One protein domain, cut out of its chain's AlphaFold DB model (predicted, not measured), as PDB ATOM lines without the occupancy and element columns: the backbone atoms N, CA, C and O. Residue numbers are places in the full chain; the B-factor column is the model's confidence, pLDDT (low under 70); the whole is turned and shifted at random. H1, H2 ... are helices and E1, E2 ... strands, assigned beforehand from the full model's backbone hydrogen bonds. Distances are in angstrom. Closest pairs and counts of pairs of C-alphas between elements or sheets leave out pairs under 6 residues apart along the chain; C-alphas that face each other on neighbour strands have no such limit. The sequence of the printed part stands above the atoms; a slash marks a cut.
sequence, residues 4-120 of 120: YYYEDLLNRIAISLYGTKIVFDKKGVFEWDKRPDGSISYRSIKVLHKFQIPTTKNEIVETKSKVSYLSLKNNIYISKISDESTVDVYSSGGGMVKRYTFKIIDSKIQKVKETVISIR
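AT A GLANCE: This is residues 4 to 120 of the 120 residues of an uncharacterized protein of Flavobacterium sp. (UniProt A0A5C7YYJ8). A strongly twisted sheet of six strands curls round one helix, H1, and two loop arms reach out from this body at opposite ends. One arm is the E3 to E4 link, whose residues 60 to 66 stick out free; the other folds back from residues 27 to 39 into the short E2. The printed part has 117 residues, with H1 and then E1 to E7 along the chain; the sheet's order is E1, E3, E4, E5, E6, E7, all antiparallel, and the class is mixed. It is loose, with a radius of gyration of the C-alphas of 17.4 A and spans of 68 by 31 by 26 A.

IN THESE COORDINATES: H1, residues 4 to 18, begins at C-alpha 4 (39.534, 65.705, 80.209) and is 21.1 A long. E1 is residues 23 to 26, E2 40 to 42 and E3 48 to 55, 21.8 A. E4, residues 70 to 81, is 33.4 A; E5, 86 to 93, is 23.2 A; E6, 96 to 105, is 28.7 A. E7, residues 108 to 119, is 30.1 A and ends at C-alpha 119 (9.626, 56.832, 72.085).

HOW THE PARTS SIT: H1 is on one face of the sheet, two layers; every O i to N i+4 pair in it is within hydrogen-bond range. Its closest C-alphas to E4 are Leu 10 and Ile 78, 6.8 A. Edge strand E1 pairs with E3 through N 25 and O 50, 2.8 A. E3 to E7 form a meander, each strand the antiparallel neighbour of the one before: N 51 and O 74, 2.8 A; N 77 and O 90, 2.9 A; N 89 and O 100, 2.8 A; N 103 and O 110, 2.8 A. E7 bends by 56 degrees at residue 112. E2 pairs with no named strand; residues 33 to 34 pair with it, antiparallel.

THE WHOLE: The C-alphas farthest apart, of Asp 37 and Thr 63, are 68.4 A apart. The printed part has no cut; the links E1 to E2 and E3 to E4 are long. Mean pLDDT of the printed part is 71.1, with residues 26 to 47 and 52 to 72 among those under 70.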
ATOM      1  N   TYR A   4      39.882  64.314  79.923       79.81
ATOM      2  CA  TYR A   4      39.534  65.705  80.209       79.81
ATOM      3  C   TYR A   4      38.849  66.378  79.015       79.81
ATOM      4  O   TYR A   4      37.812  67.024  79.172       79.81
ATOM      5  N   TYR A   5      39.358  66.138  77.805       80.88
ATOM      6  CA  TYR A   5      38.734  66.616  76.577       80.88
ATOM      7  C   TYR A   5      37.298  66.095  76.394       80.88
ATOM      8  O   TYR A   5      36.401  66.860  76.040       80.88
ATOM      9  N   TYR A   6      37.050  64.803  76.648       79.56
ATOM     10  CA  TYR A   6      35.700  64.232  76.525       79.56
ATOM     11  C   TYR A   6      34.738  64.798  77.572       79.56
ATOM     12  O   TYR A   6      33.564  65.019  77.263       79.56
ATOM     13  N   GLU A   7      35.220  65.032  78.793       80.00
ATOM     14  CA  GLU A   7      34.421  65.643  79.854       80.00
ATOM     15  C   GLU A   7      34.014  67.075  79.511       80.00
ATOM     16  O   GLU A   7      32.825  67.397  79.586       80.00
ATOM     17  N   ASP A   8      34.969  67.917  79.105       85.69
ATOM     18  CA  ASP A   8      34.691  69.297  78.694       85.69
ATOM     19  C   ASP A   8      33.692  69.330  77.532       85.69
ATOM     20  O   ASP A   8      32.653  69.993  77.597       85.69
ATOM     21  N   LEU A   9      33.939  68.524  76.499       86.06
ATOM     22  CA  LEU A   9      33.079  68.450  75.326       86.06
ATOM     23  C   LEU A   9      31.642  68.038  75.682       86.06
ATOM     24  O   LEU A   9      30.685  68.670  75.227       86.06
ATOM     25  N   LEU A  10      31.468  67.003  76.507       85.31
ATOM     26  CA  LEU A  10      30.139  66.530  76.891       85.31
ATOM     27  C   LEU A  10      29.409  67.532  77.800       85.31
ATOM     28  O   LEU A  10      28.204  67.718  77.627       85.31
ATOM     29  N   ASN A  11      30.121  68.225  78.698       86.00
ATOM     30  CA  ASN A  11      29.559  69.310  79.511       86.00
ATOM     31  C   ASN A  11      29.024  70.441  78.634       86.00
ATOM     32  O   ASN A  11      27.878  70.871  78.783       86.00
ATOM     33  N   ARG A  12      29.834  70.892  77.676       88.38
ATOM     34  CA  ARG A  12      29.469  71.969  76.754       88.38
ATOM     35  C   ARG A  12      28.268  71.591  75.894       88.38
ATOM     36  O   ARG A  12      27.363  72.407  75.718       88.38
ATOM     37  N   ILE A  13      28.217  70.348  75.413       88.88
ATOM     38  CA  ILE A  13      27.067  69.831  74.658       88.88
ATOM     39  C   ILE A  13      25.812  69.778  75.533       88.88
ATOM     40  O   ILE A  13      24.748  70.226  75.108       88.88
ATOM     41  N   ALA A  14      25.915  69.270  76.758       85.62
ATOM     42  CA  ALA A  14      24.773  69.175  77.657       85.62
ATOM     43  C   ALA A  14      24.222  70.560  78.044       85.62
ATOM     44  O   ALA A  14      23.008  70.760  77.986       85.62
ATOM     45  N   ILE A  15      25.091  71.540  78.325       86.06
ATOM     46  CA  ILE A  15      24.690  72.940  78.547       86.06
ATOM     47  C   ILE A  15      24.032  73.521  77.290       86.06
ATOM     48  O   ILE A  15      23.002  74.182  77.386       86.06
ATOM     49  N   SER A  16      24.575  73.246  76.101       87.62
ATOM     50  CA  SER A  16      23.981  73.709  74.842       87.62
ATOM     51  C   SER A  16      22.586  73.128  74.584       87.62
ATOM     52  O   SER A  16      21.782  73.788  73.928       87.62
ATOM     53  N   LEU A  17      22.303  71.904  75.038       85.69
ATOM     54  CA  LEU A  17      21.023  71.228  74.804       85.69
ATOM     55  C   LEU A  17      19.964  71.552  75.862       85.69
ATOM     56  O   LEU A  17      18.788  71.673  75.525       85.69
ATOM     57  N   TYR A  18      20.367  71.663  77.127       82.31
ATOM     58  CA  TYR A  18      19.446  71.741  78.268       82.31
ATOM     59  C   TYR A  18      19.571  73.039  79.076       82.31
ATOM     60  O   TYR A  18      18.801  73.264  80.012       82.31
ATOM     61  N   GLY A  19      20.510  73.911  78.709       80.88
ATOM     62  CA  GLY A  19      20.817  75.138  79.431       80.88
ATOM     63  C   GLY A  19      21.577  74.887  80.735       80.88
ATOM     64  O   GLY A  19      22.041  73.788  81.026       80.88
ATOM     65  N   THR A  20      21.690  75.932  81.553       75.00
ATOM     66  CA  THR A  20      22.452  75.926  82.815       75.00
ATOM     67  C   THR A  20      21.699  75.318  84.001       75.00
ATOM     68  O   THR A  20      22.258  75.199  85.085       75.00
ATOM     69  N   LYS A  21      20.434  74.916  83.822       67.25
ATOM     70  CA  LYS A  21      19.566  74.390  84.895       67.25
ATOM     71  C   LYS A  21      19.792  72.906  85.209       67.25
ATOM     72  O   LYS A  21      19.023  72.316  85.963       67.25
ATOM     73  N   ILE A  22      20.803  72.293  84.602       71.88
ATOM     74  CA  ILE A  22      21.128  70.881  84.772       71.88
ATOM     75  C   ILE A  22      22.102  70.686  85.928       71.88
ATOM     76  O   ILE A  22      23.130  71.350  86.015       71.88
ATOM     77  N   VAL A  23      21.786  69.738  86.807       72.56
ATOM     78  CA  VAL A  23      22.726  69.255  87.823       72.56
ATOM     79  C   VAL A  23      23.357  67.978  87.297       72.56
ATOM     80  O   VAL A  23      22.653  66.993  87.070       72.56
ATOM     81  N   PHE A  24      24.668  68.011  87.079       70.19
ATOM     82  CA  PHE A  24      25.426  66.866  86.596       70.19
ATOM     83  C   PHE A  24      25.784  65.910  87.735       70.19
ATOM     84  O   PHE A  24      26.440  66.286  88.700       70.19
ATOM     85  N   ASP A  25      25.409  64.649  87.569       72.81
ATOM     86  CA  ASP A  25      25.906  63.495  88.313       72.81
ATOM     87  C   ASP A  25      26.744  62.663  87.327       72.81
ATOM     88  O   ASP A  25      26.214  61.894  86.514       72.81
ATOM     89  N   LYS A  26      28.063  62.912  87.314       68.81
ATOM     90  CA  LYS A  26      29.023  62.227  86.433       68.81
ATOM     91  C   LYS A  26      29.061  60.743  86.801       68.81
ATOM     92  O   LYS A  26      29.512  60.389  87.888       68.81
ATOM     93  N   LYS A  27      28.602  59.862  85.908       62.84
ATOM     94  CA  LYS A  27      28.572  58.413  86.158       62.84
ATOM     95  C   LYS A  27      29.066  57.625  84.956       62.84
ATOM     96  O   LYS A  27      28.273  57.275  84.094       62.84
ATOM     97  N   GLY A  28      30.342  57.245  84.991       62.19
ATOM     98  CA  GLY A  28      30.939  56.223  84.126       62.19
ATOM     99  C   GLY A  28      31.826  56.777  83.012       62.19
ATOM    100  O   GLY A  28      31.522  57.822  82.441       62.19
ATOM    101  N   VAL A  29      32.894  56.027  82.713       56.53
ATOM    102  CA  VAL A  29      33.809  56.180  81.574       56.53
ATOM    103  C   VAL A  29      33.828  54.858  80.817       56.53
ATOM    104  O   VAL A  29      33.918  53.815  81.456       56.53
ATOM    105  N   PHE A  30      33.723  54.849  79.492       54.91
ATOM    106  CA  PHE A  30      33.856  53.623  78.712       54.91
ATOM    107  C   PHE A  30      34.696  53.734  77.410       54.91
ATOM    108  O   PHE A  30      34.471  54.597  76.577       54.91
ATOM    109  N   GLU A  31      35.662  52.818  77.223       53.09
ATOM    110  CA  GLU A  31      36.723  52.823  76.182       53.09
ATOM    111  C   GLU A  31      36.683  51.733  75.081       53.09
ATOM    112  O   GLU A  31      36.265  50.603  75.316       53.09
ATOM    113  N   TRP A  32      36.978  52.116  73.824       56.81
ATOM    114  CA  TRP A  32      36.815  51.263  72.631       56.81
ATOM    115  C   TRP A  32      38.121  50.569  72.303       56.81
ATOM    116  O   TRP A  32      39.170  51.207  72.373       56.81
ATOM    117  N   ASP A  33      38.015  49.341  71.809       51.31
ATOM    118  CA  ASP A  33      39.162  48.586  71.331       51.31
ATOM    119  C   ASP A  33      38.913  48.067  69.900       51.31
ATOM    120  O   ASP A  33      37.765  47.824  69.490       51.31
ATOM    121  N   LYS A  34      39.979  47.982  69.094       47.16
ATOM    122  CA  LYS A  34      39.929  47.528  67.689       47.16
ATOM    123  C   LYS A  34      40.705  46.227  67.541       47.16
ATOM    124  O   LYS A  34      41.772  46.063  68.124       47.16
ATOM    125  N   ARG A  35      40.193  45.311  66.720       55.72
ATOM    126  CA  ARG A  35      40.960  44.133  66.305       55.72
ATOM    127  C   ARG A  35      42.051  44.539  65.295       55.72
ATOM    128  O   ARG A  35      41.894  45.557  64.614       55.72
ATOM    129  N   PRO A  36      43.120  43.735  65.138       62.22
ATOM    130  CA  PRO A  36      44.195  43.988  64.169       62.22
ATOM    131  C   PRO A  36      43.729  44.046  62.704       62.22
ATOM    132  O   PRO A  36      44.374  44.680  61.880       62.22
ATOM    133  N   ASP A  37      42.600  43.406  62.390       65.62
ATOM    134  CA  ASP A  37      41.964  43.387  61.064       65.62
ATOM    135  C   ASP A  37      41.118  44.641  60.763       65.62
ATOM    136  O   ASP A  37      40.486  44.741  59.713       65.62
ATOM    137  N   GLY A  38      41.084  45.606  61.688       48.94
ATOM    138  CA  GLY A  38      40.320  46.844  61.555       48.94
ATOM    139  C   GLY A  38      38.849  46.742  61.976       48.94
ATOM    140  O   GLY A  38      38.167  47.770  62.002       48.94
ATOM    141  N   SER A  39      38.350  45.559  62.359       51.09
ATOM    142  CA  SER A  39      36.994  45.396  62.898       51.09
ATOM    143  C   SER A  39      36.887  45.869  64.360       51.09
ATOM    144  O   SER A  39      37.842  45.823  65.139       51.09
ATOM    145  N   ILE A  40      35.712  46.374  64.753       48.31
ATOM    146  CA  ILE A  40      35.450  46.846  66.126       48.31
ATOM    147  C   ILE A  40      35.368  45.625  67.054       48.31
ATOM    148  O   ILE A  40      34.494  44.780  66.860       48.31
ATOM    149  N   SER A  41      36.245  45.528  68.066       53.19
ATOM    150  CA  SER A  41      36.269  44.380  68.988       53.19
ATOM    151  C   SER A  41      35.288  44.539  70.159       53.19
ATOM    152  O   SER A  41      34.688  43.549  70.576       53.19
ATOM    153  N   TYR A  42      35.087  45.768  70.661       46.69
ATOM    154  CA  TYR A  42      34.258  46.056  71.841       46.69
ATOM    155  C   TYR A  42      33.674  47.484  71.830       46.69
ATOM    156  O   TYR A  42      34.301  48.407  71.308       46.69
ATOM    157  N   ARG A  43      32.463  47.673  72.398       50.00
ATOM    158  CA  ARG A  43      31.746  48.965  72.444       50.00
ATOM    159  C   ARG A  43      31.885  49.691  73.765       50.00
ATOM    160  O   ARG A  43      31.760  49.066  74.811       50.00
ATOM    161  N   SER A  44      32.003  51.018  73.732       48.97
ATOM    162  CA  SER A  44      32.210  51.751  74.974       48.97
ATOM    163  C   SER A  44      31.824  53.244  74.935       48.97
ATOM    164  O   SER A  44      31.942  53.947  73.943       48.97
ATOM    165  N   ILE A  45      31.296  53.767  76.024       56.69
ATOM    166  CA  ILE A  45      30.810  55.137  76.143       56.69
ATOM    167  C   ILE A  45      31.786  55.970  76.982       56.69
ATOM    168  O   ILE A  45      31.723  55.923  78.194       56.69
ATOM    169  N   LYS A  46      32.670  56.794  76.411       58.12
ATOM    170  CA  LYS A  46      33.783  57.386  77.200       58.12
ATOM    171  C   LYS A  46      33.401  58.245  78.397       58.12
ATOM    172  O   LYS A  46      34.172  58.247  79.336       58.12
ATOM    173  N   VAL A  47      32.253  58.916  78.423       64.12
ATOM    174  CA  VAL A  47      31.724  59.559  79.641       64.12
ATOM    175  C   VAL A  47      30.197  59.591  79.559       64.12
ATOM    176  O   VAL A  47      29.651  59.928  78.506       64.12
ATOM    177  N   LEU A  48      29.505  59.281  80.658       71.69
ATOM    178  CA  LEU A  48      28.049  59.408  80.789       71.69
ATOM    179  C   LEU A  48      27.699  60.414  81.898       71.69
ATOM    180  O   LEU A  48      28.045  60.242  83.067       71.69
ATOM    181  N   HIS A  49      26.958  61.456  81.530       74.94
ATOM    182  CA  HIS A  49      26.369  62.398  82.475       74.94
ATOM    183  C   HIS A  49      24.933  61.990  82.764       74.94
ATOM    184  O   HIS A  49      24.109  61.928  81.850       74.94
ATOM    185  N   LYS A  50      24.607  61.761  84.036       69.81
ATOM    186  CA  LYS A  50      23.214  61.766  84.482       69.81
ATOM    187  C   LYS A  50      22.874  63.178  84.912       69.81
ATOM    188  O   LYS A  50      23.689  63.847  85.536       69.81
ATOM    189  N   PHE A  51      21.691  63.649  84.570       70.19
ATOM    190  CA  PHE A  51      21.246  64.962  84.998       70.19
ATOM    191  C   PHE A  51      19.749  64.973  85.241       70.19
ATOM    192  O   PHE A  51      18.993  64.160  84.704       70.19
ATOM    193  N   GLN A  52      19.325  65.893  86.095       68.50
ATOM    194  CA  GLN A  52      17.920  66.118  86.378       68.50
ATOM    195  C   GLN A  52      17.499  67.465  85.816       68.50
ATOM    196  O   GLN A  52      18.193  68.461  86.005       68.50
ATOM    197  N   ILE A  53      16.359  67.479  85.127       67.38
ATOM    198  CA  ILE A  53      15.689  68.721  84.746       67.38
ATOM    199  C   ILE A  53      14.525  68.900  85.724       67.38
ATOM    200  O   ILE A  53      13.632  68.042  85.744       67.38
ATOM    201  N   PRO A  54      14.518  69.961  86.552       64.62
ATOM    202  CA  PRO A  54      13.360  70.276  87.374       64.62
ATOM    203  C   PRO A  54      12.203  70.674  86.454       64.62
ATOM    204  O   PRO A  54      12.333  71.605  85.659       64.62
ATOM    205  N   THR A  55      11.077  69.964  86.540       58.66
ATOM    206  CA  THR A  55       9.848  70.366  85.844       58.66
ATOM    207  C   THR A  55       8.907  71.041  86.832       58.66
ATOM    208  O   THR A  55       8.601  70.497  87.894       58.66
ATOM    209  N   THR A  56       8.464  72.251  86.504       52.62
ATOM    210  CA  THR A  56       7.393  72.925  87.237       52.62
ATOM    211  C   THR A  56       6.073  72.324  86.774       52.62
ATOM    212  O   THR A  56       5.593  72.634  85.686       52.62
ATOM    213  N   LYS A  57       5.469  71.456  87.587       46.41
ATOM    214  CA  LYS A  57       4.022  71.253  87.515       46.41
ATOM    215  C   LYS A  57       3.383  72.320  88.396       46.41
ATOM    216  O   LYS A  57       3.510  72.266  89.615       46.41
ATOM    217  N   ASN A  58       2.694  73.275  87.783       42.91
ATOM    218  CA  ASN A  58       1.689  74.044  88.503       42.91
ATOM    219  C   ASN A  58       0.481  73.119  88.676       42.91
ATOM    220  O   ASN A  58      -0.404  73.079  87.825       42.91
ATOM    221  N   GLU A  59       0.480  72.305  89.730       39.31
ATOM    222  CA  GLU A  59      -0.749  71.653  90.170       39.31
ATOM    223  C   GLU A  59      -1.627  72.732  90.806       39.31
ATOM    224  O   GLU A  59      -1.366  73.204  91.911       39.31
ATOM    225  N   ILE A  60      -2.644  73.172  90.060       41.84
ATOM    226  CA  ILE A  60      -3.766  73.931  90.608       41.84
ATOM    227  C   ILE A  60      -4.558  72.932  91.452       41.84
ATOM    228  O   ILE A  60      -5.452  72.255  90.957       41.84
ATOM    229  N   VAL A  61      -4.165  72.773  92.710       41.69
ATOM    230  CA  VAL A  61      -4.975  72.096  93.719       41.69
ATOM    231  C   VAL A  61      -5.181  73.111  94.825       41.69
ATOM    232  O   VAL A  61      -4.261  73.452  95.572       41.69
ATOM    233  N   GLU A  62      -6.390  73.669  94.857       45.22
ATOM    234  CA  GLU A  62      -6.882  74.421  96.000       45.22
ATOM    235  C   GLU A  62      -6.660  73.581  97.261       45.22
ATOM    236  O   GLU A  62      -6.988  72.399  97.298       45.22
ATOM    237  N   THR A  63      -6.111  74.220  98.293       46.22
ATOM    238  CA  THR A  63      -5.734  73.694  99.616       46.22
ATOM    239  C   THR A  63      -4.361  73.001  99.738       46.22
ATOM    240  O   THR A  63      -4.149  71.846  99.392       46.22
ATOM    241  N   LYS A  64      -3.442  73.743 100.385       42.41
ATOM    242  CA  LYS A  64      -2.121  73.346 100.922       42.41
ATOM    243  C   LYS A  64      -1.072  72.981  99.862       42.41
ATOM    244  O   LYS A  64      -0.757  71.823  99.611       42.41
ATOM    245  N   SER A  65      -0.458  74.028  99.317       37.34
ATOM    246  CA  SER A  65       0.653  74.024  98.363       37.34
ATOM    247  C   SER A  65       1.887  73.264  98.871       37.34
ATOM    248  O   SER A  65       2.793  73.822  99.487       37.34
ATOM    249  N   LYS A  66       1.956  71.968  98.557       40.06
ATOM    250  CA  LYS A  66       3.196  71.187  98.589       40.06
ATOM    251  C   LYS A  66       3.731  71.138  97.160       40.06
ATOM    252  O   LYS A  66       3.277  70.332  96.356       40.06
ATOM    253  N   VAL A  67       4.659  72.035  96.822       41.25
ATOM    254  CA  VAL A  67       5.339  72.017  95.516       41.25
ATOM    255  C   VAL A  67       6.121  70.705  95.420       41.25
ATOM    256  O   VAL A  67       7.147  70.543  96.078       41.25
ATOM    257  N   SER A  68       5.617  69.738  94.649       40.94
ATOM    258  CA  SER A  68       6.368  68.526  94.325       40.94
ATOM    259  C   SER A  68       7.095  68.743  92.998       40.94
ATOM    260  O   SER A  68       6.489  68.951  91.947       40.94
ATOM    261  N   TYR A  69       8.425  68.767  93.049       44.66
ATOM    262  CA  TYR A  69       9.245  68.855  91.847       44.66
ATOM    263  C   TYR A  69       9.318  67.467  91.208       44.66
ATOM    264  O   TYR A  69      10.001  66.576  91.713       44.66
ATOM    265  N   LEU A  70       8.640  67.269  90.077       54.72
ATOM    266  CA  LEU A  70       8.898  66.107  89.232       54.72
ATOM    267  C   LEU A  70      10.259  66.321  88.551       54.72
ATOM    268  O   LEU A  70      10.411  67.177  87.677       54.72
ATOM    269  N   SER A  71      11.279  65.579  88.978       58.47
ATOM    270  CA  SER A  71      12.603  65.600  88.349       58.47
ATOM    271  C   SER A  71      12.676  64.521  87.271       58.47
ATOM    272  O   SER A  71      12.621  63.326  87.583       58.47
ATOM    273  N   LEU A  72      12.840  64.912  86.007       65.19
ATOM    274  CA  LEU A  72      13.120  63.941  84.950       65.19
ATOM    275  C   LEU A  72      14.592  63.542  85.040       65.19
ATOM    276  O   LEU A  72      15.475  64.381  84.864       65.19
ATOM    277  N   LYS A  73      14.856  62.262  85.327       71.69
ATOM    278  CA  LYS A  73      16.206  61.694  85.259       71.69
ATOM    279  C   LYS A  73      16.550  61.464  83.795       71.69
ATOM    280  O   LYS A  73      15.907  60.659  83.124       71.69
ATOM    281  N   ASN A  74      17.556  62.181  83.321       77.62
ATOM    282  CA  ASN A  74      18.068  62.083  81.968       77.62
ATOM    283  C   ASN A  74      19.512  61.578  82.012       77.62
ATOM    284  O   ASN A  74      20.228  61.805  82.987       77.62
ATOM    285  N   ASN A  75      19.948  60.912  80.951       83.00
ATOM    286  CA  ASN A  75      21.347  60.563  80.749       83.00
ATOM    287  C   ASN A  75      21.800  61.039  79.372       83.00
ATOM    288  O   ASN A  75      21.059  60.861  78.408       83.00
ATOM    289  N   ILE A  76      23.015  61.573  79.276       84.69
ATOM    290  CA  ILE A  76      23.640  61.998  78.026       84.69
ATOM    291  C   ILE A  76      25.073  61.478  77.931       84.69
ATOM    292  O   ILE A  76      25.812  61.508  78.916       84.69
ATOM    293  N   TYR A  77      25.472  60.998  76.756       83.69
ATOM    294  CA  TYR A  77      26.823  60.491  76.536       83.69
ATOM    295  C   TYR A  77      27.320  60.638  75.101       83.69
ATOM    296  O   TYR A  77      26.531  60.643  74.155       83.69
ATOM    297  N   ILE A  78      28.645  60.691  74.946       81.75
ATOM    298  CA  ILE A  78      29.314  60.642  73.642       81.75
ATOM    299  C   ILE A  78      29.438  59.182  73.208       81.75
ATOM    300  O   ILE A  78      30.056  58.370  73.894       81.75
ATOM    301  N   SER A  79      28.854  58.856  72.058       76.94
ATOM    302  CA  SER A  79      28.929  57.527  71.447       76.94
ATOM    303  C   SER A  79      30.162  57.392  70.554       76.94
ATOM    304  O   SER A  79      30.885  56.404  70.636       76.94
ATOM    305  N   LYS A  80      30.436  58.399  69.716       75.12
ATOM    306  CA  LYS A  80      31.560  58.384  68.772       75.12
ATOM    307  C   LYS A  80      32.054  59.802  68.504       75.12
ATOM    308  O   LYS A  80      31.241  60.708  68.346       75.12
ATOM    309  N   ILE A  81      33.373  59.958  68.406       76.19
ATOM    310  CA  ILE A  81      34.010  61.104  67.747       76.19
ATOM    311  C   ILE A  81      34.577  60.581  66.428       76.19
ATOM    312  O   ILE A  81      35.265  59.560  66.426       76.19
ATOM    313  N   SER A  82      34.201  61.201  65.315       75.44
ATOM    314  CA  SER A  82      34.708  60.862  63.987       75.44
ATOM    315  C   SER A  82      36.021  61.587  63.694       75.44
ATOM    316  O   SER A  82      36.345  62.597  64.323       75.44
ATOM    317  N   ASP A  83      36.734  61.104  62.681       70.38
ATOM    318  CA  ASP A  83      37.960  61.734  62.183       70.38
ATOM    319  C   ASP A  83      37.684  63.119  61.554       70.38
ATOM    320  O   ASP A  83      38.565  63.970  61.490       70.38
ATOM    321  N   GLU A  84      36.428  63.402  61.184       73.88
ATOM    322  CA  GLU A  84      35.956  64.692  60.654       73.88
ATOM    323  C   GLU A  84      35.537  65.684  61.756       73.88
ATOM    324  O   GLU A  84      34.827  66.662  61.499       73.88
ATOM    325  N   SER A  85      35.933  65.431  63.007       79.19
ATOM    326  CA  SER A  85      35.564  66.247  64.175       79.19
ATOM    327  C   SER A  85      34.049  66.351  64.400       79.19
ATOM    328  O   SER A  85      33.553  67.339  64.953       79.19
ATOM    329  N   THR A  86      33.291  65.328  63.991       84.50
ATOM    330  CA  THR A  86      31.870  65.196  64.340       84.50
ATOM    331  C   THR A  86      31.678  64.285  65.545       84.50
ATOM    332  O   THR A  86      32.425  63.333  65.755       84.50
ATOM    333  N   VAL A  87      30.682  64.592  66.369       85.12
ATOM    334  CA  VAL A  87      30.424  63.925  67.645       85.12
ATOM    335  C   VAL A  87      28.978  63.477  67.680       85.12
ATOM    336  O   VAL A  87      28.070  64.308  67.639       85.12
ATOM    337  N   ASP A  88      28.771  62.171  67.805       85.31
ATOM    338  CA  ASP A  88      27.451  61.606  68.044       85.31
ATOM    339  C   ASP A  88      27.195  61.498  69.544       85.31
ATOM    340  O   ASP A  88      27.910  60.805  70.274       85.31
ATOM    341  N   VAL A  89      26.136  62.161  69.993       85.69
ATOM    342  CA  VAL A  89      25.716  62.236  71.387       85.69
ATOM    343  C   VAL A  89      24.325  61.664  71.529       85.69
ATOM    344  O   VAL A  89      23.414  62.014  70.785       85.69
ATOM    345  N   TYR A  90      24.149  60.791  72.506       85.56
ATOM    346  CA  TYR A  90      22.867  60.180  72.805       85.56
ATOM    347  C   TYR A  90      22.340  60.770  74.093       85.56
ATOM    348  O   TYR A  90      23.076  60.862  75.071       85.56
ATOM    349  N   SER A  91      21.067  61.140  74.089       84.75
ATOM    350  CA  SER A  91      20.350  61.545  75.285       84.75
ATOM    351  C   SER A  91      19.128  60.666  75.485       84.75
ATOM    352  O   SER A  91      18.417  60.354  74.530       84.75
ATOM    353  N   SER A  92      18.889  60.262  76.725       83.56
ATOM    354  CA  SER A  92      17.760  59.428  77.128       83.56
ATOM    355  C   SER A  92      17.081  60.014  78.357       83.56
ATOM    356  O   SER A  92      17.759  60.392  79.308       83.56
ATOM    357  N   GLY A  93      15.753  60.065  78.361       78.69
ATOM    358  CA  GLY A  93      14.964  60.536  79.498       78.69
ATOM    359  C   GLY A  93      13.529  60.863  79.098       78.69
ATOM    360  O   GLY A  93      13.230  61.025  77.916       78.69
ATOM    361  N   GLY A  94      12.615  60.869  80.073       72.50
ATOM    362  CA  GLY A  94      11.189  61.134  79.824       72.50
ATOM    363  C   GLY A  94      10.542  60.208  78.781       72.50
ATOM    364  O   GLY A  94       9.681  60.657  78.038       72.50
ATOM    365  N   GLY A  95      10.996  58.951  78.678       74.94
ATOM    366  CA  GLY A  95      10.483  57.968  77.709       74.94
ATOM    367  C   GLY A  95      11.075  58.064  76.297       74.94
ATOM    368  O   GLY A  95      10.741  57.249  75.444       74.94
ATOM    369  N   MET A  96      11.990  59.002  76.035       81.62
ATOM    370  CA  MET A  96      12.545  59.237  74.700       81.62
ATOM    371  C   MET A  96      14.056  59.012  74.654       81.62
ATOM    372  O   MET A  96      14.771  59.313  75.613       81.62
ATOM    373  N   VAL A  97      14.546  58.527  73.513       84.75
ATOM    374  CA  VAL A  97      15.975  58.511  73.179       84.75
ATOM    375  C   VAL A  97      16.199  59.355  71.935       84.75
ATOM    376  O   VAL A  97      15.550  59.152  70.909       84.75
ATOM    377  N   LYS A  98      17.142  60.290  72.016       88.94
ATOM    378  CA  LYS A  98      17.561  61.154  70.914       88.94
ATOM    379  C   LYS A  98      19.041  60.961  70.628       88.94
ATOM    380  O   LYS A  98      19.835  60.807  71.552       88.94
ATOM    381  N   ARG A  99      19.409  61.033  69.354       89.50
ATOM    382  CA  ARG A  99      20.790  61.201  68.907       89.50
ATOM    383  C   ARG A  99      20.964  62.584  68.309       89.50
ATOM    384  O   ARG A  99      20.181  63.009  67.462       89.50
ATOM    385  N   TYR A 100      22.033  63.235  68.721       90.50
ATOM    386  CA  TYR A 100      22.501  64.507  68.218       90.50
ATOM    387  C   TYR A 100      23.848  64.303  67.547       90.50
ATOM    388  O   TYR A 100      24.708  63.632  68.110       90.50
ATOM    389  N   THR A 101      24.041  64.910  66.385       90.50
ATOM    390  CA  THR A 101      25.355  64.992  65.749       90.50
ATOM    391  C   THR A 101      25.814  66.436  65.812       90.50
ATOM    392  O   THR A 101      25.132  67.334  65.304       90.50
ATOM    393  N   PHE A 102      26.961  66.658  66.441       91.06
ATOM    394  CA  PHE A 102      27.632  67.951  66.502       91.06
ATOM    395  C   PHE A 102      28.850  67.951  65.593       91.06
ATOM    396  O   PHE A 102      29.500  66.924  65.443       91.06
ATOM    397  N   LYS A 103      29.185  69.102  65.021       91.25
ATOM    398  CA  LYS A 103      30.481  69.354  64.389       91.25
ATOM    399  C   LYS A 103      31.283  70.291  65.282       91.25
ATOM    400  O   LYS A 103      30.726  71.264  65.794       91.25
ATOM    401  N   ILE A 104      32.557  69.975  65.489       87.06
ATOM    402  CA  ILE A 104      33.496  70.817  66.225       87.06
ATOM    403  C   ILE A 104      34.283  71.642  65.203       87.06
ATOM    404  O   ILE A 104      34.939  71.075  64.333       87.06
ATOM    405  N   ILE A 105      34.189  72.969  65.286       86.25
ATOM    406  CA  ILE A 105      34.890  73.918  64.404       86.25
ATOM    407  C   ILE A 105      35.531  74.978  65.294       86.25
ATOM    408  O   ILE A 105      34.807  75.646  66.027       86.25
ATOM    409  N   ASP A 106      36.858  75.123  65.264       83.75
ATOM    410  CA  ASP A 106      37.603  76.118  66.056       83.75
ATOM    411  C   ASP A 106      37.170  76.162  67.528       83.75
ATOM    412  O   ASP A 106      36.815  77.200  68.090       83.75
ATOM    413  N   SER A 107      37.109  74.979  68.144       78.38
ATOM    414  CA  SER A 107      36.632  74.775  69.513       78.38
ATOM    415  C   SER A 107      35.171  75.147  69.759       78.38
ATOM    416  O   SER A 107      34.752  75.066  70.905       78.38
ATOM    417  N   LYS A 108      34.356  75.500  68.762       85.38
ATOM    418  CA  LYS A 108      32.899  75.686  68.883       85.38
ATOM    419  C   LYS A 108      32.162  74.402  68.515       85.38
ATOM    420  O   LYS A 108      32.571  73.679  67.615       85.38
ATOM    421  N   ILE A 109      31.053  74.138  69.201       89.00
ATOM    422  CA  ILE A 109      30.147  73.031  68.882       89.00
ATOM    423  C   ILE A 109      28.957  73.558  68.079       89.00
ATOM    424  O   ILE A 109      28.286  74.498  68.500       89.00
ATOM    425  N   GLN A 110      28.679  72.951  66.930       90.88
ATOM    426  CA  GLN A 110      27.519  73.271  66.100       90.88
ATOM    427  C   GLN A 110      26.643  72.029  65.956       90.88
ATOM    428  O   GLN A 110      27.117  70.991  65.497       90.88
ATOM    429  N   LYS A 111      25.363  72.113  66.339       92.00
ATOM    430  CA  LYS A 111      24.407  71.018  66.114       92.00
ATOM    431  C   LYS A 111      24.120  70.910  64.616       92.00
ATOM    432  O   LYS A 111      23.637  71.867  64.020       92.00
ATOM    433  N   VAL A 112      24.387  69.748  64.031       91.81
ATOM    434  CA  VAL A 112      24.185  69.481  62.595       91.81
ATOM    435  C   VAL A 112      22.970  68.591  62.364       91.81
ATOM    436  O   VAL A 112      22.250  68.760  61.385       91.81
ATOM    437  N   LYS A 113      22.714  67.646  63.276       91.25
ATOM    438  CA  LYS A 113      21.593  66.713  63.153       91.25
ATOM    439  C   LYS A 113      20.979  66.392  64.505       91.25
ATOM    440  O   LYS A 113      21.676  66.295  65.511       91.25
ATOM    441  N   GLU A 114      19.671  66.183  64.501       92.88
ATOM    442  CA  GLU A 114      18.911  65.609  65.607       92.88
ATOM    443  C   GLU A 114      18.038  64.483  65.053       92.88
ATOM    444  O   GLU A 114      17.493  64.576  63.953       92.88
ATOM    445  N   THR A 115      17.951  63.371  65.770       90.50
ATOM    446  CA  THR A 115      17.133  62.221  65.382       90.50
ATOM    447  C   THR A 115      16.531  61.599  66.631       90.50
ATOM    448  O   THR A 115      17.260  61.247  67.558       90.50
ATOM    449  N   VAL A 116      15.210  61.435  66.654       88.38
ATOM    450  CA  VAL A 116      14.535  60.637  67.681       88.38
ATOM    451  C   VAL A 116      14.720  59.168  67.319       88.38
ATOM    452  O   VAL A 116      14.378  58.753  66.217       88.38
ATOM    453  N   ILE A 117      15.323  58.401  68.222       85.00
ATOM    454  CA  ILE A 117      15.612  56.977  68.023       85.00
ATOM    455  C   ILE A 117      14.451  56.125  68.511       85.00
ATOM    456  O   ILE A 117      14.082  55.156  67.857       85.00
ATOM    457  N   SER A 118      13.887  56.470  69.664       81.00
ATOM    458  CA  SER A 118      12.759  55.740  70.225       81.00
ATOM    459  C   SER A 118      11.905  56.638  71.103       81.00
ATOM    460  O   SER A 118      12.423  57.538  71.772       81.00
ATOM    461  N   ILE A 119      10.618  56.320  71.142       71.81
ATOM    462  CA  ILE A 119       9.626  56.832  72.085       71.81
ATOM    463  C   ILE A 119       8.998  55.585  72.719       71.81
ATOM    464  O   ILE A 119       8.676  54.642  71.994       71.81
ATOM    465  N   ARG A 120       8.923  55.540  74.048       62.12
ATOM    466  CA  ARG A 120       8.232  54.495  74.813       62.12
ATOM    467  C   ARG A 120       6.889  54.993  75.311       62.12
ATOM    468  O   ARG A 120       6.825  56.188  75.672       62.12
TER     469      ARG A 120